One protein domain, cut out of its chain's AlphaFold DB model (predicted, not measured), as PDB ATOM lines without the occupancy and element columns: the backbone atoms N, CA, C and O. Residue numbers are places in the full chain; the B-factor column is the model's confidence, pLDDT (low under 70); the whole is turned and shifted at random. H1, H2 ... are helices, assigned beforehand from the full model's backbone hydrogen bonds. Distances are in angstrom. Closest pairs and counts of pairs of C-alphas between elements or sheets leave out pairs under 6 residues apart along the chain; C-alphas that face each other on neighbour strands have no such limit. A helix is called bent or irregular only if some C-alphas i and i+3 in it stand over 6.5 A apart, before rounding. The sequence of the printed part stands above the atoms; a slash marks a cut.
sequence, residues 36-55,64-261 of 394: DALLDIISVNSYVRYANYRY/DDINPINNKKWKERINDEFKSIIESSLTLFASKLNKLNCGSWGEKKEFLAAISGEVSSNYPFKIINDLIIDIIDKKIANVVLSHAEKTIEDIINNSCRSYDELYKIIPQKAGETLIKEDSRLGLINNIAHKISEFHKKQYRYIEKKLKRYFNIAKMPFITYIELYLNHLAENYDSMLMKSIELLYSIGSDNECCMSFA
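What this domain is: This is residues 36 to 55 and 64 to 261 of the 394 residues of an uncharacterized protein of bacterium 2013Arg42i (UniProt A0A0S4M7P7). A long bundle of helices, H1, H2, H3, H4a, H6a and H7b, is drawn out at one end by the helical hairpin of H4b and H5, with short H8 packed on H5 and H2. H1 covers H2 and H3 from outside, and H6 and H7 bend at a steep angle between their arms. The printed part has 218 residues with eight named helices, H1 to H8 in chain order, and no named strand: all helix. It is loose, with a radius of gyration of the C-alphas of 21.2 A, and only just elongated, spanning 75 by 38 by 25 A.

How they stand to each other: H1, residues 36 to 50, touches H3, residues 105 to 119, at a shallow tilt of 20 degrees, the same way; the closest C-alphas, Asn 45 and Gly 117, are 5.3 A apart. With its residues 90 to 98 alone, H2, residues 73 to 99, touches H3 in a helical hairpin, closest at C-alphas Leu 90 and Ser 116, 6.7 A. By their hydrogen bonds H4, residues 125 to 156, H6, residues 181 to 210, and H7, residues 221 to 252, were each assigned as one helix, but they are bent: C-alphas 138 and 141 are 6.6 A apart, 200 and 203 7.5 A, 234 and 237 7.4 A. H4a, residues 125 to 138, touches H2, closest at C-alphas Ile 133 and Lys 75, 6.6 A. H4b, residues 141 to 156, and H5, residues 163 to 179, form a hairpin at 27 degrees, closest at C-alphas Val 144 and Ala 174, 5.9 A. H6a, residues 181 to 200, touches H4a at C-alphas Ile 191 and Ile 128, 7.0 A, their closest. H6b, residues 203 to 210, only just touches H3, with 3 pairs of C-alphas within 8 A. H7a, residues 221 to 234, touches H2 at a steep tilt of 49 degrees, closest at C-alphas His 231 and Phe 93, 6.6 A. H7b, residues 237 to 252, touches H5, closest at C-alphas Gly 251 and Gly 175, 4.8 A. H8, residues 254 to 258, touches H2, closest at C-alphas Cys 256 and Trp 74, 4.4 A. Every O i to N i+4 pair is within hydrogen-bond range except in H1 and H3, 9 of 11 each, and H5, 10 of 13.

Where its parts are: H1 begins at C-alpha 36 (344.112, 338.664, 253.748). H2 is 39.6 A long, H6a 27.9 A and H5 25.2 A. H8 ends at C-alpha 258 (379.402, 321.105, 241.432).

The domain as a whole: The two C-alphas farthest apart, Ser 159 and Met 219, are 75.7 A apart. Residues 56 to 63 are not printed; C-alphas 55 and 64 are 12.8 A apart across the cut. Of the links printed whole, none is long. Mean pLDDT of the printed part is 83.1; 24 residues are under 70, among them 64 to 71.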
ATOM      1  N   ASP A  36     343.064 337.836 254.349       88.75
ATOM      2  CA  ASP A  36     344.112 338.664 253.748       88.75
ATOM      3  C   ASP A  36     344.904 339.378 254.844       88.75
ATOM      4  O   ASP A  36     346.131 339.316 254.865       88.75
ATOM      5  N   ALA A  37     344.225 339.886 255.877       89.88
ATOM      6  CA  ALA A  37     344.896 340.483 257.030       89.88
ATOM      7  C   ALA A  37     345.782 339.501 257.833       89.88
ATOM      8  O   ALA A  37     346.720 339.937 258.505       89.88
ATOM      9  N   LEU A  38     345.506 338.189 257.823       92.38
ATOM     10  CA  LEU A  38     346.386 337.189 258.452       92.38
ATOM     11  C   LEU A  38     347.582 336.849 257.559       92.38
ATOM     12  O   LEU A  38     348.690 336.661 258.066       92.38
ATOM     13  N   LEU A  39     347.367 336.788 256.244       92.94
ATOM     14  CA  LEU A  39     348.438 336.603 255.267       92.94
ATOM     15  C   LEU A  39     349.402 337.792 255.277       92.94
ATOM     16  O   LEU A  39     350.615 337.589 255.244       92.94
ATOM     17  N   ASP A  40     348.891 339.011 255.449       93.62
ATOM     18  CA  ASP A  40     349.701 340.215 255.618       93.62
ATOM     19  C   ASP A  40     350.605 340.125 256.852       93.62
ATOM     20  O   ASP A  40     351.788 340.449 256.771       93.62
ATOM     21  N   ILE A  41     350.105 339.614 257.986       93.12
ATOM     22  CA  ILE A  41     350.930 339.390 259.189       93.12
ATOM     23  C   ILE A  41     352.070 338.408 258.893       93.12
ATOM     24  O   ILE A  41     353.215 338.643 259.289       93.12
ATOM     25  N   ILE A  42     351.773 337.317 258.182       92.81
ATOM     26  CA  ILE A  42     352.790 336.342 257.778       92.81
ATOM     27  C   ILE A  42     353.825 337.023 256.878       92.81
ATOM     28  O   ILE A  42     355.021 336.926 257.164       92.81
ATOM     29  N   SER A  43     353.391 337.747 255.848       91.50
ATOM     30  CA  SER A  43     354.261 338.451 254.902       91.50
ATOM     31  C   SER A  43     355.162 339.474 255.599       91.50
ATOM     32  O   SER A  43     356.387 339.433 255.446       91.50
ATOM     33  N   VAL A  44     354.586 340.319 256.460       91.62
ATOM     34  CA  VAL A  44     355.322 341.317 257.244       91.62
ATOM     35  C   VAL A  44     356.374 340.648 258.116       91.62
ATOM     36  O   VAL A  44     357.497 341.124 258.164       91.62
ATOM     37  N   ASN A  45     356.095 339.508 258.746       91.50
ATOM     38  CA  ASN A  45     357.078 338.847 259.609       91.50
ATOM     39  C   ASN A  45     358.175 338.059 258.868       91.50
ATOM     40  O   ASN A  45     359.099 337.545 259.511       91.50
ATOM     41  N   SER A  46     358.140 337.991 257.533       87.75
ATOM     42  CA  SER A  46     359.163 337.302 256.734       87.75
ATOM     43  C   SER A  46     360.580 337.833 256.991       87.75
ATOM     44  O   SER A  46     361.532 337.049 257.028       87.75
ATOM     45  N   TYR A  47     360.748 339.137 257.259       83.81
ATOM     46  CA  TYR A  47     362.069 339.703 257.565       83.81
ATOM     47  C   TYR A  47     362.648 339.151 258.876       83.81
ATOM     48  O   TYR A  47     363.854 338.927 258.943       83.81
ATOM     49  N   VAL A  48     361.812 338.885 259.889       84.75
ATOM     50  CA  VAL A  48     362.232 338.289 261.172       84.75
ATOM     51  C   VAL A  48     362.511 336.798 261.003       84.75
ATOM     52  O   VAL A  48     363.519 336.294 261.507       84.75
ATOM     53  N   ARG A  49     361.646 336.076 260.275       85.62
ATOM     54  CA  ARG A  49     361.833 334.643 259.983       85.62
ATOM     55  C   ARG A  49     363.133 334.377 259.257       85.62
ATOM     56  O   ARG A  49     363.904 333.501 259.650       85.62
ATOM     57  N   TYR A  50     363.394 335.175 258.230       82.00
ATOM     58  CA  TYR A  50     364.492 334.941 257.307       82.00
ATOM     59  C   TYR A  50     365.730 335.778 257.595       82.00
ATOM     60  O   TYR A  50     366.712 335.641 256.872       82.00
ATOM     61  N   ALA A  51     365.755 336.556 258.682       76.25
ATOM     62  CA  ALA A  51     366.948 337.280 259.123       76.25
ATOM     63  C   ALA A  51     368.181 336.363 259.232       76.25
ATOM     64  O   ALA A  51     369.269 336.752 258.826       76.25
ATOM     65  N   ASN A  52     367.992 335.128 259.711       64.88
ATOM     66  CA  ASN A  52     369.062 334.132 259.843       64.88
ATOM     67  C   ASN A  52     369.346 333.344 258.551       64.88
ATOM     68  O   ASN A  52     370.401 332.731 258.437       64.88
ATOM     69  N   TYR A  53     368.398 333.330 257.608       61.81
ATOM     70  CA  TYR A  53     368.541 332.688 256.293       61.81
ATOM     71  C   TYR A  53     369.169 333.628 255.269       61.81
ATOM     72  O   TYR A  53     369.684 333.179 254.246       61.81
ATOM     73  N   ARG A  54     369.128 334.941 255.534       51.91
ATOM     74  CA  ARG A  54     369.958 335.913 254.844       51.91
ATOM     75  C   ARG A  54     371.398 335.585 255.193       51.91
ATOM     76  O   ARG A  54     371.962 336.076 256.169       51.91
ATOM     77  N   TYR A  55     372.011 334.797 254.317       47.00
ATOM     78  CA  TYR A  55     373.378 335.084 253.944       47.00
ATOM     79  C   TYR A  55     373.407 336.584 253.695       47.00
ATOM     80  O   TYR A  55     372.653 337.099 252.864       47.00
ATOM     81  N   ASP A  64     384.892 342.109 250.083       49.03
ATOM     82  CA  ASP A  64     384.225 340.889 250.557       49.03
ATOM     83  C   ASP A  64     384.497 339.697 249.615       49.03
ATOM     84  O   ASP A  64     384.277 338.556 250.010       49.03
ATOM     85  N   ASP A  65     385.056 339.947 248.423       49.22
ATOM     86  CA  ASP A  65     385.324 338.943 247.384       49.22
ATOM     87  C   ASP A  65     386.499 337.988 247.703       49.22
ATOM     88  O   ASP A  65     386.685 336.989 247.010       49.22
ATOM     89  N   ILE A  66     387.300 338.281 248.740       51.28
ATOM     90  CA  ILE A  66     388.434 337.431 249.169       51.28
ATOM     91  C   ILE A  66     388.012 336.390 250.198       51.28
ATOM     92  O   ILE A  66     388.671 335.360 250.332       51.28
ATOM     93  N   ASN A  67     386.914 336.625 250.921       48.28
ATOM     94  CA  ASN A  67     386.265 335.504 251.581       48.28
ATOM     95  C   ASN A  67     385.726 334.626 250.453       48.28
ATOM     96  O   ASN A  67     384.968 335.156 249.638       48.28
ATOM     97  N   PRO A  68     386.073 333.327 250.387       49.69
ATOM     98  CA  PRO A  68     385.349 332.400 249.546       49.69
ATOM     99  C   PRO A  68     383.889 332.622 249.894       49.69
ATOM    100  O   PRO A  68     383.472 332.415 251.041       49.69
ATOM    101  N   ILE A  69     383.127 333.155 248.942       52.53
ATOM    102  CA  ILE A  69     381.694 333.172 249.120       52.53
ATOM    103  C   ILE A  69     381.384 331.694 249.062       52.53
ATOM    104  O   ILE A  69     381.572 331.058 248.022       52.53
ATOM    105  N   ASN A  70     381.024 331.143 250.217       52.34
ATOM    106  CA  ASN A  70     380.609 329.765 250.370       52.34
ATOM    107  C   ASN A  70     379.263 329.632 249.647       52.34
ATOM    108  O   ASN A  70     378.200 329.573 250.261       52.34
ATOM    109  N   ASN A  71     379.330 329.699 248.320       59.06
ATOM    110  CA  ASN A  71     378.244 329.684 247.361       59.06
ATOM    111  C   ASN A  71     377.864 328.221 247.147       59.06
ATOM    112  O   ASN A  71     377.879 327.691 246.038       59.06
ATOM    113  N   LYS A  72     377.609 327.545 248.271       77.69
ATOM    114  CA  LYS A  72     377.050 326.207 248.327       77.69
ATOM    115  C   LYS A  72     375.638 326.332 247.789       77.69
ATOM    116  O   LYS A  72     374.699 326.538 248.554       77.69
ATOM    117  N   LYS A  73     375.498 326.238 246.468       86.12
ATOM    118  CA  LYS A  73     374.219 326.301 245.755       86.12
ATOM    119  C   LYS A  73     373.222 325.307 246.332       86.12
ATOM    120  O   LYS A  73     372.067 325.651 246.553       86.12
ATOM    121  N   TRP A  74     373.705 324.134 246.738       86.75
ATOM    122  CA  TRP A  74     372.899 323.156 247.466       86.75
ATOM    123  C   TRP A  74     372.345 323.695 248.800       86.75
ATOM    124  O   TRP A  74     371.214 323.391 249.165       86.75
ATOM    125  N   LYS A  75     373.098 324.521 249.537       87.75
ATOM    126  CA  LYS A  75     372.663 325.127 250.805       87.75
ATOM    127  C   LYS A  75     371.660 326.254 250.571       87.75
ATOM    128  O   LYS A  75     370.716 326.390 251.344       87.75
ATOM    129  N   GLU A  76     371.848 327.043 249.513       85.69
ATOM    130  CA  GLU A  76     370.865 328.043 249.071       85.69
ATOM    131  C   GLU A  76     369.542 327.369 248.700       85.69
ATOM    132  O   GLU A  76     368.503 327.740 249.244       85.69
ATOM    133  N   ARG A  77     369.600 326.300 247.893       88.62
ATOM    134  CA  ARG A  77     368.445 325.479 247.514       88.62
ATOM    135  C   ARG A  77     367.672 324.985 248.735       88.62
ATOM    136  O   ARG A  77     366.457 325.135 248.789       88.62
ATOM    137  N   ILE A  78     368.368 324.446 249.738       88.00
ATOM    138  CA  ILE A  78     367.732 323.985 250.982       88.00
ATOM    139  C   ILE A  78     367.023 325.127 251.696       88.00
ATOM    140  O   ILE A  78     365.854 325.001 252.052       88.00
ATOM    141  N   ASN A  79     367.717 326.249 251.875       88.31
ATOM    142  CA  ASN A  79     367.158 327.403 252.562       88.31
ATOM    143  C   ASN A  79     365.906 327.933 251.853       88.31
ATOM    144  O   ASN A  79     364.936 328.270 252.526       88.31
ATOM    145  N   ASP A  80     365.910 328.012 250.523       87.50
ATOM    146  CA  ASP A  80     364.774 328.516 249.747       87.50
ATOM    147  C   ASP A  80     363.568 327.571 249.791       87.50
ATOM    148  O   ASP A  80     362.437 328.015 250.000       87.50
ATOM    149  N   GLU A  81     363.801 326.264 249.716       88.69
ATOM    150  CA  GLU A  81     362.743 325.260 249.845       88.69
ATOM    151  C   GLU A  81     362.153 325.259 251.266       88.69
ATOM    152  O   GLU A  81     360.934 325.224 251.448       88.69
ATOM    153  N   PHE A  82     362.984 325.436 252.298       87.44
ATOM    154  CA  PHE A  82     362.498 325.599 253.671       87.44
ATOM    155  C   PHE A  82     361.692 326.881 253.876       87.44
ATOM    156  O   PHE A  82     360.714 326.853 254.628       87.44
ATOM    157  N   LYS A  83     362.026 327.987 253.196       89.38
ATOM    158  CA  LYS A  83     361.166 329.184 253.203       89.38
ATOM    159  C   LYS A  83     359.773 328.827 252.690       89.38
ATOM    160  O   LYS A  83     358.801 329.104 253.387       89.38
ATOM    161  N   SER A  84     359.685 328.135 251.555       89.44
ATOM    162  CA  SER A  84     358.412 327.690 250.968       89.44
ATOM    163  C   SER A  84     357.607 326.778 251.910       89.44
ATOM    164  O   SER A  84     356.398 326.965 252.088       89.44
ATOM    165  N   ILE A  85     358.272 325.837 252.594       88.62
ATOM    166  CA  ILE A  85     357.648 324.965 253.605       88.62
ATOM    167  C   ILE A  85     357.064 325.786 254.762       88.62
ATOM    168  O   ILE A  85     355.928 325.539 255.177       88.62
ATOM    169  N   ILE A  86     357.819 326.766 255.269       89.88
ATOM    170  CA  ILE A  86     357.387 327.649 256.360       89.88
ATOM    171  C   ILE A  86     356.167 328.473 255.937       89.88
ATOM    172  O   ILE A  86     355.170 328.479 256.658       89.88
ATOM    173  N   GLU A  87     356.222 329.134 254.777       90.81
ATOM    174  CA  GLU A  87     355.114 329.960 254.273       90.81
ATOM    175  C   GLU A  87     353.837 329.133 254.095       90.81
ATOM    176  O   GLU A  87     352.754 329.532 254.531       90.81
ATOM    177  N   SER A  88     353.971 327.930 253.531       91.31
ATOM    178  CA  SER A  88     352.849 327.007 253.338       91.31
ATOM    179  C   SER A  88     352.235 326.575 254.673       91.31
ATOM    180  O   SER A  88     351.016 326.616 254.845       91.31
ATOM    181  N   SER A  89     353.067 326.190 255.646       91.44
ATOM    182  CA  SER A  89     352.601 325.773 256.973       91.44
ATOM    183  C   SER A  89     351.918 326.920 257.718       91.44
ATOM    184  O   SER A  89     350.821 326.736 258.242       91.44
ATOM    185  N   LEU A  90     352.498 328.124 257.707       93.56
ATOM    186  CA  LEU A  90     351.906 329.298 258.352       93.56
ATOM    187  C   LEU A  90     350.578 329.702 257.706       93.56
ATOM    188  O   LEU A  90     349.630 330.017 258.423       93.56
ATOM    189  N   THR A  91     350.477 329.629 256.379       94.00
ATOM    190  CA  THR A  91     349.235 329.902 255.638       94.00
ATOM    191  C   THR A  91     348.123 328.926 256.032       94.00
ATOM    192  O   THR A  91     347.000 329.328 256.350       94.00
ATOM    193  N   LEU A  92     348.441 327.629 256.086       93.56
ATOM    194  CA  LEU A  92     347.504 326.598 256.537       93.56
ATOM    195  C   LEU A  92     347.107 326.796 258.005       93.56
ATOM    196  O   LEU A  92     345.934 326.651 258.357       93.56
ATOM    197  N   PHE A  93     348.062 327.156 258.863       95.00
ATOM    198  CA  PHE A  93     347.788 327.460 260.263       95.00
ATOM    199  C   PHE A  93     346.875 328.682 260.419       95.00
ATOM    200  O   PHE A  93     345.906 328.614 261.173       95.00
ATOM    201  N   ALA A  94     347.113 329.764 259.672       95.62
ATOM    202  CA  ALA A  94     346.258 330.948 259.677       95.62
ATOM    203  C   ALA A  94     344.813 330.606 259.290       95.62
ATOM    204  O   ALA A  94     343.879 331.067 259.943       95.62
ATOM    205  N   SER A  95     344.618 329.716 258.308       95.06
ATOM    206  CA  SER A  95     343.283 329.220 257.948       95.06
ATOM    207  C   SER A  95     342.604 328.480 259.105       95.06
ATOM    208  O   SER A  95     341.431 328.726 259.397       95.06
ATOM    209  N   LYS A  96     343.339 327.605 259.808       95.31
ATOM    210  CA  LYS A  96     342.828 326.901 260.998       95.31
ATOM    211  C   LYS A  96     342.480 327.873 262.127       95.31
ATOM    212  O   LYS A  96     341.414 327.753 262.727       95.31
ATOM    213  N   LEU A  97     343.345 328.851 262.391       95.12
ATOM    214  CA  LEU A  97     343.139 329.871 263.421       95.12
ATOM    215  C   LEU A  97     341.928 330.758 263.103       95.12
ATOM    216  O   LEU A  97     341.141 331.082 263.993       95.12
ATOM    217  N   ASN A  98     341.734 331.112 261.831       93.44
ATOM    218  CA  ASN A  98     340.589 331.904 261.403       93.44
ATOM    219  C   ASN A  98     339.267 331.170 261.667       93.44
ATOM    220  O   ASN A  98     338.361 331.737 262.274       93.44
ATOM    221  N   LYS A  99     339.208 329.876 261.321       93.06
ATOM    222  CA  LYS A  99     338.039 329.000 261.526       93.06
ATOM    223  C   LYS A  99     337.742 328.671 262.992       93.06
ATOM    224  O   LYS A  99     336.665 328.167 263.292       93.06
ATOM    225  N   LEU A 100     338.681 328.913 263.906       92.06
ATOM    226  CA  LEU A 100     338.501 328.604 265.320       92.06
ATOM    227  C   LEU A 100     337.483 329.564 265.961       92.06
ATOM    228  O   LEU A 100     337.697 330.773 265.984       92.06
ATOM    229  N   ASN A 101     336.418 329.039 266.567       88.75
ATOM    230  CA  ASN A 101     335.363 329.841 267.213       88.75
ATOM    231  C   ASN A 101     335.751 330.378 268.612       88.75
ATOM    232  O   ASN A 101     334.886 330.619 269.448       88.75
ATOM    233  N   CYS A 102     337.048 330.537 268.894       90.25
ATOM    234  CA  CYS A 102     337.571 330.944 270.197       90.25
ATOM    235  C   CYS A 102     338.386 332.238 270.089       90.25
ATOM    236  O   CYS A 102     339.201 332.388 269.171       90.25
ATOM    237  N   GLY A 103     338.186 333.129 271.063       90.44
ATOM    238  CA  GLY A 103     338.864 334.416 271.197       90.44
ATOM    239  C   GLY A 103     338.512 335.449 270.127       90.44
ATOM    240  O   GLY A 103     337.865 335.166 269.116       90.44
ATOM    241  N   SER A 104     338.917 336.683 270.389       91.69
ATOM    242  CA  SER A 104     338.694 337.835 269.528       91.69
ATOM    243  C   SER A 104     339.630 337.841 268.320       91.69
ATOM    244  O   SER A 104     340.696 337.223 268.295       91.69
ATOM    245  N   TRP A 105     339.255 338.612 267.302       91.00
ATOM    246  CA  TRP A 105     340.098 338.820 266.127       91.00
ATOM    247  C   TRP A 105     341.463 339.437 266.464       91.00
ATOM    248  O   TRP A 105     342.472 339.048 265.879       91.00
ATOM    249  N   GLY A 106     341.502 340.360 267.430       91.69
ATOM    250  CA  GLY A 106     342.746 340.961 267.913       91.69
ATOM    251  C   GLY A 106     343.690 339.920 268.514       91.69
ATOM    252  O   GLY A 106     344.857 339.868 268.135       91.69
ATOM    253  N   GLU A 107     343.165 339.026 269.354       93.06
ATOM    254  CA  GLU A 107     343.950 337.953 269.981       93.06
ATOM    255  C   GLU A 107     344.480 336.948 268.946       93.06
ATOM    256  O   GLU A 107     345.620 336.498 269.050       93.06
ATOM    257  N   LYS A 108     343.701 336.630 267.899       94.50
ATOM    258  CA  LYS A 108     344.176 335.793 266.781       94.50
ATOM    259  C   LYS A 108     345.328 336.451 266.022       94.50
ATOM    260  O   LYS A 108     346.322 335.786 265.732       94.50
ATOM    261  N   LYS A 109     345.212 337.749 265.712       93.62
ATOM    262  CA  LYS A 109     346.269 338.517 265.035       93.62
ATOM    263  C   LYS A 109     347.546 338.565 265.869       93.62
ATOM    264  O   LYS A 109     348.624 338.298 265.345       93.62
ATOM    265  N   GLU A 110     347.420 338.856 267.159       92.06
ATOM    266  CA  GLU A 110     348.545 338.900 268.094       92.06
ATOM    267  C   GLU A 110     349.237 337.535 268.210       92.06
ATOM    268  O   GLU A 110     350.462 337.437 268.091       92.06
ATOM    269  N   PHE A 111     348.456 336.460 268.351       93.75
ATOM    270  CA  PHE A 111     348.990 335.103 268.397       93.75
ATOM    271  C   PHE A 111     349.731 334.736 267.107       93.75
ATOM    272  O   PHE A 111     350.862 334.243 267.153       93.75
ATOM    273  N   LEU A 112     349.123 335.007 265.946       94.50
ATOM    274  CA  LEU A 112     349.749 334.737 264.655       94.50
ATOM    275  C   LEU A 112     351.019 335.569 264.463       94.50
ATOM    276  O   LEU A 112     351.995 335.045 263.930       94.50
ATOM    277  N   ALA A 113     351.052 336.822 264.918       92.69
ATOM    278  CA  ALA A 113     352.245 337.659 264.844       92.69
ATOM    279  C   ALA A 113     353.412 337.060 265.649       92.69
ATOM    280  O   ALA A 113     354.534 336.993 265.148       92.69
ATOM    281  N   ALA A 114     353.157 336.536 266.853       91.38
ATOM    282  CA  ALA A 114     354.185 335.869 267.653       91.38
ATOM    283  C   ALA A 114     354.684 334.561 267.004       91.38
ATOM    284  O   ALA A 114     355.891 334.302 266.955       91.38
ATOM    285  N   ILE A 115     353.766 333.744 266.470       91.62
ATOM    286  CA  ILE A 115     354.100 332.466 265.822       91.62
ATOM    287  C   ILE A 115     354.861 332.673 264.509       91.62
ATOM    288  O   ILE A 115     355.938 332.104 264.309       91.62
ATOM    289  N   SER A 116     354.323 333.510 263.624       91.06
ATOM    290  CA  SER A 116     354.920 333.825 262.323       91.06
ATOM    291  C   SER A 116     356.193 334.668 262.439       91.06
ATOM    292  O   SER A 116     356.916 334.776 261.461       91.06
ATOM    293  N   GLY A 117     356.490 335.247 263.603       87.31
ATOM    294  CA  GLY A 117     357.760 335.900 263.906       87.31
ATOM    295  C   GLY A 117     358.758 334.949 264.574       87.31
ATOM    296  O   GLY A 117     359.154 333.929 264.012       87.31
ATOM    297  N   GLU A 118     359.164 335.286 265.801       80.81
ATOM    298  CA  GLU A 118     360.289 334.662 266.518       80.81
ATOM    299  C   GLU A 118     360.165 333.136 266.682       80.81
ATOM    300  O   GLU A 118     361.184 332.437 266.713       80.81
ATOM    301  N   VAL A 119     358.951 332.590 266.806       83.75
ATOM    302  CA  VAL A 119     358.766 331.143 267.009       83.75
ATOM    303  C   VAL A 119     359.134 330.370 265.743       83.75
ATOM    304  O   VAL A 119     360.029 329.522 265.792       83.75
ATOM    305  N   SER A 120     358.520 330.698 264.604       81.88
ATOM    306  CA  SER A 120     358.804 330.047 263.315       81.88
ATOM    307  C   SER A 120     360.203 330.358 262.769       81.88
ATOM    308  O   SER A 120     360.778 329.510 262.088       81.88
ATOM    309  N   SER A 121     360.816 331.494 263.148       76.44
ATOM    310  CA  SER A 121     362.237 331.774 262.867       76.44
ATOM    311  C   SER A 121     363.185 330.700 263.407       76.44
ATOM    312  O   SER A 121     364.325 330.607 262.954       76.44
ATOM    313  N   ASN A 122     362.766 329.951 264.429       73.81
ATOM    314  CA  ASN A 122     363.642 329.055 265.175       73.81
ATOM    315  C   ASN A 122     363.146 327.601 265.203       73.81
ATOM    316  O   ASN A 122     363.975 326.695 265.257       73.81
ATOM    317  N   TYR A 123     361.834 327.350 265.155       75.62
ATOM    318  CA  TYR A 123     361.275 326.016 265.382       75.62
ATOM    319  C   TYR A 123     359.965 325.752 264.616       75.62
ATOM    320  O   TYR A 123     359.158 326.669 264.467       75.62
ATOM    321  N   PRO A 124     359.695 324.493 264.210       76.50
ATOM    322  CA  PRO A 124     360.652 323.383 264.069       76.50
ATOM    323  C   PRO A 124     361.597 323.570 262.868       76.50
ATOM    324  O   PRO A 124     362.646 322.939 262.793       76.50
ATOM    325  N   PHE A 125     361.229 324.456 261.943       81.31
ATOM    326  CA  PHE A 125     361.787 324.520 260.598       81.31
ATOM    327  C   PHE A 125     363.287 324.785 260.557       81.31
ATOM    328  O   PHE A 125     364.006 324.038 259.906       81.31
ATOM    329  N   LYS A 126     363.776 325.791 261.295       81.19
ATOM    330  CA  LYS A 126     365.210 326.119 261.312       81.19
ATOM    331  C   LYS A 126     366.059 324.969 261.852       81.19
ATOM    332  O   LYS A 126     367.113 324.692 261.300       81.19
ATOM    333  N   ILE A 127     365.589 324.263 262.881       79.50
ATOM    334  CA  ILE A 127     366.303 323.088 263.393       79.50
ATOM    335  C   ILE A 127     366.412 322.005 262.326       79.50
ATOM    336  O   ILE A 127     367.492 321.457 262.136       79.50
ATOM    337  N   ILE A 128     365.315 321.696 261.637       80.00
ATOM    338  CA  ILE A 128     365.321 320.670 260.589       80.00
ATOM    339  C   ILE A 128     366.232 321.107 259.429       80.00
ATOM    340  O   ILE A 128     367.065 320.321 258.985       80.00
ATOM    341  N   ASN A 129     366.141 322.369 259.010       86.38
ATOM    342  CA  ASN A 129     367.003 322.977 257.997       86.38
ATOM    343  C   ASN A 129     368.495 322.836 258.347       86.38
ATOM    344  O   ASN A 129     369.274 322.288 257.567       86.38
ATOM    345  N   ASP A 130     368.884 323.272 259.549       83.81
ATOM    346  CA  ASP A 130     370.268 323.227 260.027       83.81
ATOM    347  C   ASP A 130     370.789 321.781 260.122       83.81
ATOM    348  O   ASP A 130     371.954 321.517 259.823       83.81
ATOM    349  N   LEU A 131     369.927 320.823 260.482       79.44
ATOM    350  CA  LEU A 131     370.272 319.400 260.533       79.44
ATOM    351  C   LEU A 131     370.535 318.804 259.152       79.44
ATOM    352  O   LEU A 131     371.488 318.044 258.990       79.44
ATOM    353  N   ILE A 132     369.701 319.123 258.162       82.38
ATOM    354  CA  ILE A 132     369.901 318.649 256.787       82.38
ATOM    355  C   ILE A 132     371.231 319.181 256.257       82.38
ATOM    356  O   ILE A 132     372.028 318.412 255.723       82.38
ATOM    357  N   ILE A 133     371.500 320.471 256.478       85.75
ATOM    358  CA  ILE A 133     372.762 321.109 256.091       85.75
ATOM    359  C   ILE A 133     373.955 320.402 256.744       85.75
ATOM    360  O   ILE A 133     374.897 320.039 256.044       85.75
ATOM    361  N   ASP A 134     373.900 320.151 258.056       82.88
ATOM    362  CA  ASP A 134     374.970 319.471 258.795       82.88
ATOM    363  C   ASP A 134     375.223 318.043 258.285       82.88
ATOM    364  O   ASP A 134     376.373 317.611 258.178       82.88
ATOM    365  N   ILE A 135     374.170 317.299 257.928       79.00
ATOM    366  CA  ILE A 135     374.331 315.936 257.410       79.00
ATOM    367  C   ILE A 135     374.939 315.945 256.009       79.00
ATOM    368  O   ILE A 135     375.839 315.144 255.743       79.00
ATOM    369  N   ILE A 136     374.482 316.838 255.130       84.25
ATOM    370  CA  ILE A 136     375.057 316.982 253.790       84.25
ATOM    371  C   ILE A 136     376.536 317.355 253.893       84.25
ATOM    372  O   ILE A 136     377.371 316.700 253.268       84.25
ATOM    373  N   ASP A 137     376.878 318.332 254.735       83.88
ATOM    374  CA  ASP A 137     378.268 318.733 254.965       83.88
ATOM    375  C   ASP A 137     379.122 317.553 255.453       83.88
ATOM    376  O   ASP A 137     380.173 317.254 254.882       83.88
ATOM    377  N   LYS A 138     378.663 316.830 256.483       81.31
ATOM    378  CA  LYS A 138     379.451 315.760 257.113       81.31
ATOM    379  C   LYS A 138     379.585 314.510 256.255       81.31
ATOM    380  O   LYS A 138     380.664 313.921 256.219       81.31
ATOM    381  N   LYS A 139     378.493 314.063 255.631       79.56
ATOM    382  CA  LYS A 139     378.429 312.746 254.979       79.56
ATOM    383  C   LYS A 139     378.621 312.793 253.469       79.56
ATOM    384  O   LYS A 139     378.987 311.772 252.897       79.56
ATOM    385  N   ILE A 140     378.368 313.935 252.831       84.12
ATOM    386  CA  ILE A 140     378.258 314.014 251.370       84.12
ATOM    387  C   ILE A 140     379.344 314.915 250.804       84.12
ATOM    388  O   ILE A 140     380.180 314.434 250.041       84.12
ATOM    389  N   ALA A 141     379.394 316.180 251.234       87.19
ATOM    390  CA  ALA A 141     380.317 317.173 250.688       87.19
ATOM    391  C   ALA A 141     381.776 316.695 250.747       87.19
ATOM    392  O   ALA A 141     382.468 316.694 249.732       87.19
ATOM    393  N   ASN A 142     382.213 316.165 251.895       85.56
ATOM    394  CA  ASN A 142     383.579 315.654 252.066       85.56
ATOM    395  C   ASN A 142     383.917 314.475 251.138       85.56
ATOM    396  O   ASN A 142     385.042 314.376 250.645       85.56
ATOM    397  N   VAL A 143     382.959 313.574 250.898       88.00
ATOM    398  CA  VAL A 143     383.153 312.395 250.038       88.00
ATOM    399  C   VAL A 143     383.254 312.819 248.578       88.00
ATOM    400  O   VAL A 143     384.147 312.355 247.866       88.00
ATOM    401  N   VAL A 144     382.365 313.716 248.144       90.69
ATOM    402  CA  VAL A 144     382.356 314.255 246.780       90.69
ATOM    403  C   VAL A 144     383.624 315.063 246.516       90.69
ATOM    404  O   VAL A 144     384.290 314.817 245.513       90.69
ATOM    405  N   LEU A 145     384.019 315.939 247.445       89.81
ATOM    406  CA  LEU A 145     385.249 316.725 247.351       89.81
ATOM    407  C   LEU A 145     386.486 315.824 247.239       89.81
ATOM    408  O   LEU A 145     387.268 315.973 246.306       89.81
ATOM    409  N   SER A 146     386.623 314.835 248.128       89.06
ATOM    410  CA  SER A 146     387.766 313.908 248.105       89.06
ATOM    411  C   SER A 146     387.850 313.113 246.799       89.06
ATOM    412  O   SER A 146     388.938 312.750 246.355       89.06
ATOM    413  N   HIS A 147     386.705 312.786 246.195       90.44
ATOM    414  CA  HIS A 147     386.670 312.100 244.907       90.44
ATOM    415  C   HIS A 147     387.063 313.035 243.763       90.44
ATOM    416  O   HIS A 147     387.910 312.664 242.956       90.44
ATOM    417  N   ALA A 148     386.515 314.254 243.743       89.81
ATOM    418  CA  ALA A 148     386.848 315.273 242.756       89.81
ATOM    419  C   ALA A 148     388.353 315.583 242.744       89.81
ATOM    420  O   ALA A 148     388.953 315.642 241.677       89.81
ATOM    421  N   GLU A 149     388.983 315.706 243.916       87.94
ATOM    422  CA  GLU A 149     390.427 315.945 244.019       87.94
ATOM    423  C   GLU A 149     391.260 314.813 243.419       87.94
ATOM    424  O   GLU A 149     392.185 315.079 242.657       87.94
ATOM    425  N   LYS A 150     390.910 313.554 243.710       88.56
ATOM    426  CA  LYS A 150     391.593 312.395 243.116       88.56
ATOM    427  C   LYS A 150     391.445 312.376 241.601       88.56
ATOM    428  O   LYS A 150     392.419 312.164 240.897       88.56
ATOM    429  N   THR A 151     390.243 312.651 241.100       88.19
ATOM    430  CA  THR A 151     389.998 312.725 239.658       88.19
ATOM    431  C   THR A 151     390.800 313.848 239.004       88.19
ATOM    432  O   THR A 151     391.349 313.644 237.928       88.19
ATOM    433  N   ILE A 152     390.911 315.012 239.648       85.81
ATOM    434  CA  ILE A 152     391.754 316.110 239.163       85.81
ATOM    435  C   ILE A 152     393.223 315.673 239.104       85.81
ATOM    436  O   ILE A 152     393.867 315.877 238.080       85.81
ATOM    437  N   GLU A 153     393.745 315.037 240.158       85.75
ATOM    438  CA  GLU A 153     395.119 314.514 240.173       85.75
ATOM    439  C   GLU A 153     395.344 313.462 239.067       85.75
ATOM    440  O   GLU A 153     396.371 313.496 238.389       85.75
ATOM    441  N   ASP A 154     394.372 312.580 238.816       85.94
ATOM    442  CA  ASP A 154     394.434 311.586 237.738       85.94
ATOM    443  C   ASP A 154     394.423 312.223 236.337       85.94
ATOM    444  O   ASP A 154     395.125 311.745 235.447       85.94
ATOM    445  N   ILE A 155     393.639 313.289 236.130       84.69
ATOM    446  CA  ILE A 155     393.598 314.040 234.861       84.69
ATOM    447  C   ILE A 155     394.933 314.754 234.629       84.69
ATOM    448  O   ILE A 155     395.490 314.655 233.541       84.69
ATOM    449  N   ILE A 156     395.492 315.406 235.652       81.25
ATOM    450  CA  ILE A 156     396.800 316.079 235.560       81.25
ATOM    451  C   ILE A 156     397.902 315.081 235.171       81.25
ATOM    452  O   ILE A 156     398.756 315.380 234.338       81.25
ATOM    453  N   ASN A 157     397.865 313.873 235.734       83.38
ATOM    454  CA  ASN A 157     398.845 312.826 235.444       83.38
ATOM    455  C   ASN A 157     398.615 312.117 234.094       83.38
ATOM    456  O   ASN A 157     399.475 311.343 233.664       83.38
ATOM    457  N   ASN A 158     397.485 312.351 233.417       80.69
ATOM    458  CA  ASN A 158     397.122 311.702 232.159       80.69
ATOM    459  C   ASN A 158     396.719 312.733 231.095       80.69
ATOM    460  O   ASN A 158     395.565 313.148 231.010       80.69
ATOM    461  N   SER A 159     397.663 313.068 230.212       67.44
ATOM    462  CA  SER A 159     397.517 314.090 229.164       67.44
ATOM    463  C   SER A 159     396.394 313.849 228.143       67.44
ATOM    464  O   SER A 159     396.117 314.734 227.335       67.44
ATOM    465  N   CYS A 160     395.745 312.681 228.157       69.88
ATOM    466  CA  CYS A 160     394.646 312.342 227.254       69.88
ATOM    467  C   CYS A 160     393.246 312.604 227.837       69.88
ATOM    468  O   CYS A 160     392.267 312.441 227.108       69.88
ATOM    469  N   ARG A 161     393.109 312.953 229.125       74.06
ATOM    470  CA  ARG A 161     391.794 313.159 229.761       74.06
ATOM    471  C   ARG A 161     391.402 314.633 229.775       74.06
ATOM    472  O   ARG A 161     392.231 315.499 230.036       74.06
ATOM    473  N   SER A 162     390.125 314.911 229.508       80.25
ATOM    474  CA  SER A 162     389.578 316.273 229.564       80.25
ATOM    475  C   SER A 162     389.081 316.602 230.970       80.25
ATOM    476  O   SER A 162     388.453 315.771 231.630       80.25
ATOM    477  N   TYR A 163     389.276 317.851 231.393       79.75
ATOM    478  CA  TYR A 163     388.666 318.386 232.607       79.75
ATOM    479  C   TYR A 163     387.130 318.387 232.564       79.75
ATOM    480  O   TYR A 163     386.497 318.329 233.618       79.75
ATOM    481  N   ASP A 164     386.522 318.355 231.373       83.19
ATOM    482  CA  ASP A 164     385.065 318.258 231.206       83.19
ATOM    483  C   ASP A 164     384.481 316.962 231.789       83.19
ATOM    484  O   ASP A 164     383.288 316.893 232.091       83.19
ATOM    485  N   GLU A 165     385.303 315.925 232.004       85.62
ATOM    486  CA  GLU A 165     384.874 314.703 232.693       85.62
ATOM    487  C   GLU A 165     384.370 314.989 234.119       85.62
ATOM    488  O   GLU A 165     383.482 314.286 234.607       85.62
ATOM    489  N   LEU A 166     384.855 316.053 234.771       87.69
ATOM    490  CA  LEU A 166     384.410 316.443 236.110       87.69
ATOM    491  C   LEU A 166     382.924 316.825 236.150       87.69
ATOM    492  O   LEU A 166     382.262 316.509 237.139       87.69
ATOM    493  N   TYR A 167     382.370 317.398 235.071       88.50
ATOM    494  CA  TYR A 167     380.930 317.683 234.967       88.50
ATOM    495  C   TYR A 167     380.062 316.423 235.004       88.50
ATOM    496  O   TYR A 167     378.877 316.509 235.305       88.50
ATOM    497  N   LYS A 168     380.632 315.253 234.704       88.62
ATOM    498  CA  LYS A 168     379.933 313.966 234.801       88.62
ATOM    499  C   LYS A 168     380.233 313.278 236.126       88.62
ATOM    500  O   LYS A 168     379.318 312.831 236.812       88.62
ATOM    501  N   ILE A 169     381.510 313.225 236.500       89.44
ATOM    502  CA  ILE A 169     381.990 312.463 237.657       89.44
ATOM    503  C   ILE A 169     381.471 313.052 238.972       89.44
ATOM    504  O   ILE A 169     381.069 312.297 239.858       89.44
ATOM    505  N   ILE A 170     381.437 314.381 239.112       91.38
ATOM    506  CA  ILE A 170     381.008 315.023 240.360       91.38
ATOM    507  C   ILE A 170     379.508 314.804 240.618       91.38
ATOM    508  O   ILE A 170     379.191 314.269 241.686       91.38
ATOM    509  N   PRO A 171     378.583 315.117 239.684       91.12
ATOM    510  CA  PRO A 171     377.164 314.806 239.872       91.12
ATOM    511  C   PRO A 171     376.899 313.313 240.052       91.12
ATOM    512  O   PRO A 171     376.152 312.935 240.953       91.12
ATOM    513  N   GLN A 172     377.574 312.446 239.286       90.31
ATOM    514  CA  GLN A 172     377.460 311.000 239.474       90.31
ATOM    515  C   GLN A 172     377.844 310.605 240.904       90.31
ATOM    516  O   GLN A 172     377.114 309.862 241.562       90.31
ATOM    517  N   LYS A 173     378.962 311.129 241.420       90.69
ATOM    518  CA  LYS A 173     379.421 310.777 242.762       90.69
ATOM    519  C   LYS A 173     378.515 311.315 243.858       90.69
ATOM    520  O   LYS A 173     378.302 310.628 244.863       90.69
ATOM    521  N   ALA A 174     377.996 312.524 243.674       89.00
ATOM    522  CA  ALA A 174     377.009 313.114 244.562       89.00
ATOM    523  C   ALA A 174     375.747 312.245 244.606       89.00
ATOM    524  O   ALA A 174     375.346 311.830 245.693       89.00
ATOM    525  N   GLY A 175     375.204 311.873 243.442       85.00
ATOM    526  CA  GLY A 175     374.060 310.972 243.311       85.00
ATOM    527  C   GLY A 175     374.293 309.615 243.979       85.00
ATOM    528  O   GLY A 175     373.510 309.209 244.832       85.00
ATOM    529  N   GLU A 176     375.412 308.943 243.689       85.62
ATOM    530  CA  GLU A 176     375.785 307.676 244.341       85.62
ATOM    531  C   GLU A 176     375.838 307.807 245.869       85.62
ATOM    532  O   GLU A 176     375.348 306.943 246.595       85.62
ATOM    533  N   THR A 177     376.447 308.881 246.372       83.19
ATOM    534  CA  THR A 177     376.635 309.091 247.814       83.19
ATOM    535  C   THR A 177     375.313 309.416 248.510       83.19
ATOM    536  O   THR A 177     375.072 308.924 249.609       83.19
ATOM    537  N   LEU A 178     374.441 310.182 247.852       77.12
ATOM    538  CA  LEU A 178     373.092 310.503 248.322       77.12
ATOM    539  C   LEU A 178     372.173 309.272 248.345       77.12
ATOM    540  O   LEU A 178     371.390 309.112 249.279       77.12
ATOM    541  N   ILE A 179     372.276 308.395 247.340       69.75
ATOM    542  CA  ILE A 179     371.392 307.230 247.165       69.75
ATOM    543  C   ILE A 179     371.844 306.020 247.996       69.75
ATOM    544  O   ILE A 179     371.020 305.151 248.288       69.75
ATOM    545  N   LYS A 180     373.117 305.958 248.425       76.94
ATOM    546  CA  LYS A 180     373.628 304.879 249.291       76.94
ATOM    547  C   LYS A 180     372.685 304.627 250.463       76.94
ATOM    548  O   LYS A 180     372.406 305.529 251.251       76.94
ATOM    549  N   GLU A 181     372.240 303.383 250.592       61.72
ATOM    550  CA  GLU A 181     371.170 302.999 251.511       61.72
ATOM    551  C   GLU A 181     371.477 303.361 252.969       61.72
ATOM    552  O   GLU A 181     370.626 303.940 253.637       61.72
ATOM    553  N   ASP A 182     372.718 303.173 253.425       69.75
ATOM    554  CA  ASP A 182     373.167 303.592 254.761       69.75
ATOM    555  C   ASP A 182     373.150 305.116 254.958       69.75
ATOM    556  O   ASP A 182     372.889 305.621 256.056       69.75
ATOM    557  N   SER A 183     373.423 305.874 253.893       66.50
ATOM    558  CA  SER A 183     373.388 307.341 253.924       66.50
ATOM    559  C   SER A 183     371.949 307.834 253.961       66.50
ATOM    560  O   SER A 183     371.621 308.667 254.805       66.50
ATOM    561  N   ARG A 184     371.076 307.242 253.138       69.81
ATOM    562  CA  ARG A 184     369.636 307.503 253.107       69.81
ATOM    563  C   ARG A 184     368.958 307.139 254.427       69.81
ATOM    564  O   ARG A 184     368.324 307.992 255.035       69.81
ATOM    565  N   LEU A 185     369.106 305.903 254.898       73.50
ATOM    566  CA  LEU A 185     368.507 305.439 256.152       73.50
ATOM    567  C   LEU A 185     369.075 306.202 257.347       73.50
ATOM    568  O   LEU A 185     368.324 306.611 258.225       73.50
ATOM    569  N   GLY A 186     370.384 306.467 257.365       69.69
ATOM    570  CA  GLY A 186     371.000 307.280 258.409       69.69
ATOM    571  C   GLY A 186     370.461 308.713 258.442       69.69
ATOM    572  O   GLY A 186     370.301 309.284 259.516       69.69
ATOM    573  N   LEU A 187     370.166 309.297 257.283       69.44
ATOM    574  CA  LEU A 187     369.596 310.635 257.150       69.44
ATOM    575  C   LEU A 187     368.126 310.670 257.577       69.44
ATOM    576  O   LEU A 187     367.769 311.490 258.420       69.44
ATOM    577  N   ILE A 188     367.315 309.724 257.098       73.38
ATOM    578  CA  ILE A 188     365.915 309.556 257.509       73.38
ATOM    579  C   ILE A 188     365.828 309.356 259.024       73.38
ATOM    580  O   ILE A 188     365.103 310.087 259.694       73.38
ATOM    581  N   ASN A 189     366.614 308.434 259.584       78.19
ATOM    582  CA  ASN A 189     366.608 308.144 261.016       78.19
ATOM    583  C   ASN A 189     367.041 309.355 261.846       78.19
ATOM    584  O   ASN A 189     366.439 309.626 262.881       78.19
ATOM    585  N   ASN A 190     368.043 310.114 261.395       74.00
ATOM    586  CA  ASN A 190     368.492 311.314 262.097       74.00
ATOM    587  C   ASN A 190     367.437 312.426 262.077       74.00
ATOM    588  O   ASN A 190     367.178 313.030 263.120       74.00
ATOM    589  N   ILE A 191     366.817 312.686 260.920       71.50
ATOM    590  CA  ILE A 191     365.761 313.698 260.800       71.50
ATOM    591  C   ILE A 191     364.549 313.272 261.635       71.50
ATOM    592  O   ILE A 191     364.093 314.042 262.478       71.50
ATOM    593  N   ALA A 192     364.078 312.032 261.484       76.00
ATOM    594  CA  ALA A 192     362.947 311.499 262.239       76.00
ATOM    595  C   ALA A 192     363.207 311.516 263.754       76.00
ATOM    596  O   ALA A 192     362.357 311.955 264.532       76.00
ATOM    597  N   HIS A 193     364.407 311.120 264.192       79.06
ATOM    598  CA  HIS A 193     364.801 311.187 265.597       79.06
ATOM    599  C   HIS A 193     364.758 312.623 266.126       79.06
ATOM    600  O   HIS A 193     364.243 312.858 267.217       79.06
ATOM    601  N   LYS A 194     365.251 313.596 265.356       72.56
ATOM    602  CA  LYS A 194     365.261 315.005 265.764       72.56
ATOM    603  C   LYS A 194     363.879 315.642 265.758       72.56
ATOM    604  O   LYS A 194     363.581 316.398 266.678       72.56
ATOM    605  N   ILE A 195     363.025 315.296 264.796       71.19
ATOM    606  CA  ILE A 195     361.606 315.671 264.800       71.19
ATOM    607  C   ILE A 195     360.921 315.095 266.047       71.19
ATOM    608  O   ILE A 195     360.236 315.822 266.761       71.19
ATOM    609  N   SER A 196     361.173 313.826 266.380       73.19
ATOM    610  CA  SER A 196     360.623 313.179 267.579       73.19
ATOM    611  C   SER A 196     361.140 313.802 268.884       73.19
ATOM    612  O   SER A 196     360.364 314.081 269.802       73.19
ATOM    613  N   GLU A 197     362.445 314.077 268.986       75.50
ATOM    614  CA  GLU A 197     363.033 314.804 270.118       75.50
ATOM    615  C   GLU A 197     362.426 316.197 270.267       75.50
ATOM    616  O   GLU A 197     362.124 316.624 271.387       75.50
ATOM    617  N   PHE A 198     362.266 316.905 269.146       68.38
ATOM    618  CA  PHE A 198     361.626 318.204 269.129       68.38
ATOM    619  C   PHE A 198     360.192 318.073 269.623       68.38
ATOM    620  O   PHE A 198     359.852 318.767 270.569       68.38
ATOM    621  N   HIS A 199     359.401 317.126 269.115       69.88
ATOM    622  CA  HIS A 199     358.025 316.889 269.552       69.88
ATOM    623  C   HIS A 199     357.907 316.660 271.066       69.88
ATOM    624  O   HIS A 199     357.075 317.276 271.726       69.88
ATOM    625  N   LYS A 200     358.809 315.871 271.665       71.75
ATOM    626  CA  LYS A 200     358.834 315.655 273.127       71.75
ATOM    627  C   LYS A 200     359.134 316.927 273.922       71.75
ATOM    628  O   LYS A 200     358.715 317.060 275.070       71.75
ATOM    629  N   LYS A 201     359.891 317.856 273.339       73.81
ATOM    630  CA  LYS A 201     360.333 319.094 273.990       73.81
ATOM    631  C   LYS A 201     359.524 320.327 273.537       73.81
ATOM    632  O   LYS A 201     359.635 321.376 274.175       73.81
ATOM    633  N   GLN A 202     358.697 320.205 272.491       71.06
ATOM    634  CA  GLN A 202     358.086 321.308 271.732       71.06
ATOM    635  C   GLN A 202     357.220 322.193 272.618       71.06
ATOM    636  O   GLN A 202     357.325 323.417 272.557       71.06
ATOM    637  N   TYR A 203     356.430 321.555 273.491       69.12
ATOM    638  CA  TYR A 203     355.476 322.225 274.361       69.12
ATOM    639  C   TYR A 203     356.207 323.241 275.236       69.12
ATOM    640  O   TYR A 203     355.942 324.432 275.150       69.12
ATOM    641  N   ARG A 204     357.245 322.804 275.961       75.56
ATOM    642  CA  ARG A 204     358.011 323.668 276.875       75.56
ATOM    643  C   ARG A 204     358.730 324.816 276.161       75.56
ATOM    644  O   ARG A 204     358.869 325.898 276.731       75.56
ATOM    645  N   TYR A 205     359.218 324.597 274.939       75.38
ATOM    646  CA  TYR A 205     359.956 325.622 274.193       75.38
ATOM    647  C   TYR A 205     359.043 326.697 273.606       75.38
ATOM    648  O   TYR A 205     359.304 327.884 273.811       75.38
ATOM    649  N   ILE A 206     357.978 326.287 272.910       79.25
ATOM    650  CA  ILE A 206     356.986 327.207 272.340       79.25
ATOM    651  C   ILE A 206     356.325 327.992 273.475       79.25
ATOM    652  O   ILE A 206     356.288 329.218 273.431       79.25
ATOM    653  N   GLU A 207     355.950 327.313 274.560       79.50
ATOM    654  CA  GLU A 207     355.400 327.925 275.767       79.50
ATOM    655  C   GLU A 207     356.325 329.014 276.344       79.50
ATOM    656  O   GLU A 207     355.894 330.140 276.588       79.50
ATOM    657  N   LYS A 208     357.622 328.721 276.518       83.12
ATOM    658  CA  LYS A 208     358.601 329.688 277.049       83.12
ATOM    659  C   LYS A 208     358.742 330.930 276.168       83.12
ATOM    660  O   LYS A 208     358.969 332.019 276.697       83.12
ATOM    661  N   LYS A 209     358.653 330.777 274.845       82.56
ATOM    662  CA  LYS A 209     358.716 331.904 273.905       82.56
ATOM    663  C   LYS A 209     357.434 332.728 273.950       82.56
ATOM    664  O   LYS A 209     357.515 333.944 274.081       82.56
ATOM    665  N   LEU A 210     356.278 332.070 273.937       86.00
ATOM    666  CA  LEU A 210     354.971 332.724 273.921       86.00
ATOM    667  C   LEU A 210     354.608 333.416 275.242       86.00
ATOM    668  O   LEU A 210     353.951 334.452 275.209       86.00
ATOM    669  N   LYS A 211     355.127 332.946 276.388       86.81
ATOM    670  CA  LYS A 211     354.999 333.622 277.700       86.81
ATOM    671  C   LYS A 211     355.451 335.085 277.703       86.81
ATOM    672  O   LYS A 211     355.069 335.829 278.599       86.81
ATOM    673  N   ARG A 212     356.301 335.486 276.751       84.81
ATOM    674  CA  ARG A 212     356.774 336.872 276.607       84.81
ATOM    675  C   ARG A 212     355.748 337.793 275.957       84.81
ATOM    676  O   ARG A 212     355.860 339.000 276.120       84.81
ATOM    677  N   TYR A 213     354.807 337.225 275.212       83.62
ATOM    678  CA  TYR A 213     353.839 337.961 274.407       83.62
ATOM    679  C   TYR A 213     352.479 338.008 275.100       83.62
ATOM    680  O   TYR A 213     351.842 339.050 275.126       83.62
ATOM    681  N   PHE A 214     352.055 336.910 275.728       86.75
ATOM    682  CA  PHE A 214     350.738 336.830 276.358       86.75
ATOM    683  C   PHE A 214     350.702 335.849 277.532       86.75
ATOM    684  O   PHE A 214     351.577 334.994 277.711       86.75
ATOM    685  N   ASN A 215     349.645 335.955 278.345       84.88
ATOM    686  CA  ASN A 215     349.365 334.985 279.398       84.88
ATOM    687  C   ASN A 215     348.795 333.698 278.787       84.88
ATOM    688  O   ASN A 215     347.588 333.518 278.666       84.88
ATOM    689  N   ILE A 216     349.702 332.794 278.441       84.12
ATOM    690  CA  ILE A 216     349.422 331.502 277.810       84.12
ATOM    691  C   ILE A 216     348.475 330.574 278.595       84.12
ATOM    692  O   ILE A 216     347.942 329.634 278.018       84.12
ATOM    693  N   ALA A 217     348.297 330.798 279.903       83.50
ATOM    694  CA  ALA A 217     347.449 329.971 280.761       83.50
ATOM    695  C   ALA A 217     345.990 330.450 280.747       83.50
ATOM    696  O   ALA A 217     345.121 329.810 281.333       83.50
ATOM    697  N   LYS A 218     345.720 331.590 280.098       87.56
ATOM    698  CA  LYS A 218     344.376 332.126 279.918       87.56
ATOM    699  C   LYS A 218     343.811 331.720 278.562       87.56
ATOM    700  O   LYS A 218     344.523 331.629 277.563       87.56
ATOM    701  N   MET A 219     342.495 331.543 278.535       86.50
ATOM    702  CA  MET A 219     341.739 331.568 277.288       86.50
ATOM    703  C   MET A 219     341.867 332.956 276.636       86.50
ATOM    704  O   MET A 219     341.889 333.945 277.374       86.50
ATOM    705  N   PRO A 220     341.960 333.046 275.296       90.94
ATOM    706  CA  PRO A 220     341.901 331.953 274.312       90.94
ATOM    707  C   PRO A 220     343.269 331.313 273.981       90.94
ATOM    708  O   PRO A 220     343.340 330.343 273.227       90.94
ATOM    709  N   PHE A 221     344.366 331.843 274.530       91.50
ATOM    710  CA  PHE A 221     345.730 331.495 274.118       91.50
ATOM    711  C   PHE A 221     346.107 330.031 274.354       91.50
ATOM    712  O   PHE A 221     346.840 329.471 273.542       91.50
ATOM    713  N   ILE A 222     345.582 329.388 275.402       90.50
ATOM    714  CA  ILE A 222     345.799 327.949 275.620       90.50
ATOM    715  C   ILE A 222     345.280 327.116 274.433       90.50
ATOM    716  O   ILE A 222     346.010 326.284 273.900       90.50
ATOM    717  N   THR A 223     344.086 327.435 273.923       92.44
ATOM    718  CA  THR A 223     343.494 326.774 272.751       92.44
ATOM    719  C   THR A 223     344.277 327.075 271.475       92.44
ATOM    720  O   THR A 223     344.434 326.202 270.624       92.44
ATOM    721  N   TYR A 224     344.809 328.290 271.323       94.06
ATOM    722  CA  TYR A 224     345.637 328.637 270.162       94.06
ATOM    723  C   TYR A 224     346.964 327.874 270.148       94.06
ATOM    724  O   TYR A 224     347.408 327.427 269.088       94.06
ATOM    725  N   ILE A 225     347.583 327.689 271.318       91.12
ATOM    726  CA  ILE A 225     348.800 326.886 271.468       91.12
ATOM    727  C   ILE A 225     348.512 325.434 271.105       91.12
ATOM    728  O   ILE A 225     349.230 324.875 270.281       91.12
ATOM    729  N   GLU A 226     347.457 324.841 271.662       90.25
ATOM    730  CA  GLU A 226     347.046 323.474 271.325       90.25
ATOM    731  C   GLU A 226     346.789 323.318 269.822       90.25
ATOM    732  O   GLU A 226     347.307 322.388 269.203       90.25
ATOM    733  N   LEU A 227     346.086 324.274 269.204       93.75
ATOM    734  CA  LEU A 227     345.844 324.282 267.763       93.75
ATOM    735  C   LEU A 227     347.151 324.316 266.959       93.75
ATOM    736  O   LEU A 227     347.287 323.584 265.979       93.75
ATOM    737  N   TYR A 228     348.111 325.155 267.354       91.81
ATOM    738  CA  TYR A 228     349.403 325.248 266.674       91.81
ATOM    739  C   TYR A 228     350.228 323.968 266.835       91.81
ATOM    740  O   TYR A 228     350.815 323.482 265.872       91.81
ATOM    741  N   LEU A 229     350.241 323.379 268.031       88.25
ATOM    742  CA  LEU A 229     350.949 322.126 268.292       88.25
ATOM    743  C   LEU A 229     350.359 320.955 267.503       88.25
ATOM    744  O   LEU A 229     351.121 320.171 266.936       88.25
ATOM    745  N   ASN A 230     349.032 320.872 267.421       90.31
ATOM    746  CA  ASN A 230     348.343 319.888 266.590       90.31
ATOM    747  C   ASN A 230     348.649 320.124 265.110       90.31
ATOM    748  O   ASN A 230     349.012 319.191 264.403       90.31
ATOM    749  N   HIS A 231     348.621 321.384 264.659       91.69
ATOM    750  CA  HIS A 231     349.020 321.732 263.300       91.69
ATOM    751  C   HIS A 231     350.449 321.272 262.980       91.69
ATOM    752  O   HIS A 231     350.663 320.704 261.914       91.69
ATOM    753  N   LEU A 232     351.420 321.466 263.875       87.25
ATOM    754  CA  LEU A 232     352.782 320.970 263.656       87.25
ATOM    755  C   LEU A 232     352.837 319.439 263.610       87.25
ATOM    756  O   LEU A 232     353.479 318.889 262.719       87.25
ATOM    757  N   ALA A 233     352.145 318.763 264.532       84.88
ATOM    758  CA  ALA A 233     352.114 317.304 264.601       84.88
ATOM    759  C   ALA A 233     351.535 316.671 263.326       84.88
ATOM    760  O   ALA A 233     352.136 315.753 262.779       84.88
ATOM    761  N   GLU A 234     350.429 317.215 262.813       87.69
ATOM    762  CA  GLU A 234     349.800 316.771 261.561       87.69
ATOM    763  C   GLU A 234     350.708 316.942 260.333       87.69
ATOM    764  O   GLU A 234     350.547 316.240 259.340       87.69
ATOM    765  N   ASN A 235     351.655 317.886 260.374       84.81
ATOM    766  CA  ASN A 235     352.501 318.215 259.228       84.81
ATOM    767  C   ASN A 235     353.904 317.597 259.294       84.81
ATOM    768  O   ASN A 235     354.660 317.752 258.335       84.81
ATOM    769  N   TYR A 236     354.286 316.896 260.369       79.94
ATOM    770  CA  TYR A 236     355.651 316.372 260.501       79.94
ATOM    771  C   TYR A 236     356.019 315.337 259.444       79.94
ATOM    772  O   TYR A 236     357.118 315.423 258.895       79.94
ATOM    773  N   ASP A 237     355.114 314.418 259.114       80.75
ATOM    774  CA  ASP A 237     355.373 313.425 258.069       80.75
ATOM    775  C   ASP A 237     355.568 314.109 256.712       80.75
ATOM    776  O   ASP A 237     356.512 313.805 255.987       80.75
ATOM    777  N   SER A 238     354.755 315.129 256.414       84.00
ATOM    778  CA  SER A 238     354.929 315.947 255.212       84.00
ATOM    779  C   SER A 238     356.266 316.700 255.215       84.00
ATOM    780  O   SER A 238     356.960 316.715 254.201       84.00
ATOM    781  N   MET A 239     356.680 317.287 256.346       80.50
ATOM    782  CA  MET A 239     357.981 317.959 256.464       80.50
ATOM    783  C   MET A 239     359.150 316.988 256.281       80.50
ATOM    784  O   MET A 239     360.133 317.336 255.626       80.50
ATOM    785  N   LEU A 240     359.054 315.778 256.838       81.25
ATOM    786  CA  LEU A 240     360.055 314.728 256.666       81.25
ATOM    787  C   LEU A 240     360.154 314.312 255.195       81.25
ATOM    788  O   LEU A 240     361.256 314.284 254.651       81.25
ATOM    789  N   MET A 241     359.020 314.058 254.538       83.06
ATOM    790  CA  MET A 241     358.987 313.683 253.122       83.06
ATOM    791  C   MET A 241     359.560 314.779 252.225       83.06
ATOM    792  O   MET A 241     360.464 314.499 251.443       83.06
ATOM    793  N   LYS A 242     359.158 316.042 252.416       86.25
ATOM    794  CA  LYS A 242     359.733 317.177 251.674       86.25
ATOM    795  C   LYS A 242     361.233 317.336 251.912       86.25
ATOM    796  O   LYS A 242     361.974 317.670 250.995       86.25
ATOM    797  N   SER A 243     361.700 317.069 253.132       81.31
ATOM    798  CA  SER A 243     363.133 317.087 253.446       81.31
ATOM    799  C   SER A 243     363.894 316.014 252.662       81.31
ATOM    800  O   SER A 243     364.994 316.270 252.181       81.31
ATOM    801  N   ILE A 244     363.312 314.821 252.511       80.62
ATOM    802  CA  ILE A 244     363.877 313.716 251.726       80.62
ATOM    803  C   ILE A 244     363.864 314.048 250.226       80.62
ATOM    804  O   ILE A 244     364.875 313.870 249.552       80.62
ATOM    805  N   GLU A 245     362.753 314.563 249.702       86.12
ATOM    806  CA  GLU A 245     362.634 315.000 248.304       86.12
ATOM    807  C   GLU A 245     363.669 316.073 247.956       86.12
ATOM    808  O   GLU A 245     364.359 315.977 246.940       86.12
ATOM    809  N   LEU A 246     363.846 317.051 248.845       85.56
ATOM    810  CA  LEU A 246     364.850 318.100 248.723       85.56
ATOM    811  C   LEU A 246     366.260 317.526 248.556       85.56
ATOM    812  O   LEU A 246     367.012 317.962 247.687       85.56
ATOM    813  N   LEU A 247     366.615 316.508 249.336       80.19
ATOM    814  CA  LEU A 247     367.914 315.846 249.234       80.19
ATOM    815  C   LEU A 247     368.123 315.167 247.879       80.19
ATOM    816  O   LEU A 247     369.199 315.282 247.293       80.19
ATOM    817  N   TYR A 248     367.095 314.496 247.358       81.62
ATOM    818  CA  TYR A 248     367.150 313.901 246.022       81.62
ATOM    819  C   TYR A 248     367.262 314.955 244.922       81.62
ATOM    820  O   TYR A 248     368.019 314.767 243.965       81.62
ATOM    821  N   SER A 249     366.559 316.079 245.078       86.81
ATOM    822  CA  SER A 249     366.628 317.187 244.126       86.81
ATOM    823  C   SER A 249     368.045 317.760 244.027       86.81
ATOM    824  O   SER A 249     368.537 317.965 242.922       86.81
ATOM    825  N   ILE A 250     368.755 317.892 245.156       87.38
ATOM    826  CA  ILE A 250     370.149 318.365 245.200       87.38
ATOM    827  C   ILE A 250     371.079 317.436 244.417       87.38
ATOM    828  O   ILE A 250     371.934 317.915 243.682       87.38
ATOM    829  N   GLY A 251     370.909 316.118 244.556       83.75
ATOM    830  CA  GLY A 251     371.715 315.132 243.825       83.75
ATOM    831  C   GLY A 251     371.451 315.085 242.324       83.75
ATOM    832  O   GLY A 251     372.266 314.546 241.583       83.75
ATOM    833  N   SER A 252     370.314 315.629 241.889       84.81
ATOM    834  CA  SER A 252     369.906 315.681 240.482       84.81
ATOM    835  C   SER A 252     370.239 317.028 239.827       84.81
ATOM    836  O   SER A 252     370.164 317.157 238.608       84.81
ATOM    837  N   ASP A 253     370.597 318.034 240.627       89.94
ATOM    838  CA  ASP A 253     370.963 319.372 240.180       89.94
ATOM    839  C   ASP A 253     372.489 319.470 240.040       89.94
ATOM    840  O   ASP A 253     373.243 319.389 241.016       89.94
ATOM    841  N   ASN A 254     372.950 319.649 238.801       88.50
ATOM    842  CA  ASN A 254     374.373 319.730 238.486       88.50
ATOM    843  C   ASN A 254     375.052 320.937 239.142       88.50
ATOM    844  O   ASN A 254     376.185 320.806 239.593       88.50
ATOM    845  N   GLU A 255     374.398 322.096 239.221       88.50
ATOM    846  CA  GLU A 255     374.991 323.290 239.831       88.50
ATOM    847  C   GLU A 255     375.169 323.079 241.340       88.50
ATOM    848  O   GLU A 255     376.242 323.332 241.899       88.50
ATOM    849  N   CYS A 256     374.151 322.504 241.987       89.50
ATOM    850  CA  CYS A 256     374.232 322.077 243.379       89.50
ATOM    851  C   CYS A 256     375.361 321.061 243.589       89.50
ATOM    852  O   CYS A 256     376.177 321.236 244.498       89.50
ATOM    853  N   CYS A 257     375.457 320.042 242.732       90.44
ATOM    854  CA  CYS A 257     376.486 319.012 242.829       90.44
ATOM    855  C   CYS A 257     377.903 319.569 242.634       90.44
ATOM    856  O   CYS A 257     378.806 319.231 243.399       90.44
ATOM    857  N   MET A 258     378.106 320.457 241.658       90.06
ATOM    858  CA  MET A 258     379.402 321.105 241.432       90.06
ATOM    859  C   MET A 258     379.824 321.947 242.641       90.06
ATOM    860  O   MET A 258     380.999 321.935 243.015       90.06
ATOM    861  N   SER A 259     378.870 322.580 243.332       89.94
ATOM    862  CA  SER A 259     379.137 323.345 244.560       89.94
ATOM    863  C   SER A 259     379.524 322.498 245.790       89.94
ATOM    864  O   SER A 259     379.796 323.050 246.856       89.94
ATOM    865  N   PHE A 260     379.581 321.162 245.679       89.75
ATOM    866  CA  PHE A 260     380.248 320.317 246.684       89.75
ATOM    867  C   PHE A 260     381.771 320.324 246.557       89.75
ATOM    868  O   PHE A 260     382.462 320.094 247.548       89.75
ATOM    869  N   ALA A 261     382.290 320.542 245.348       89.56
ATOM    870  CA  ALA A 261     383.720 320.480 245.057       89.56
ATOM    871  C   ALA A 261     384.329 321.859 244.770       89.56
ATOM    872  O   ALA A 261     385.526 322.049 244.986       89.56
TER     873      ALA A 261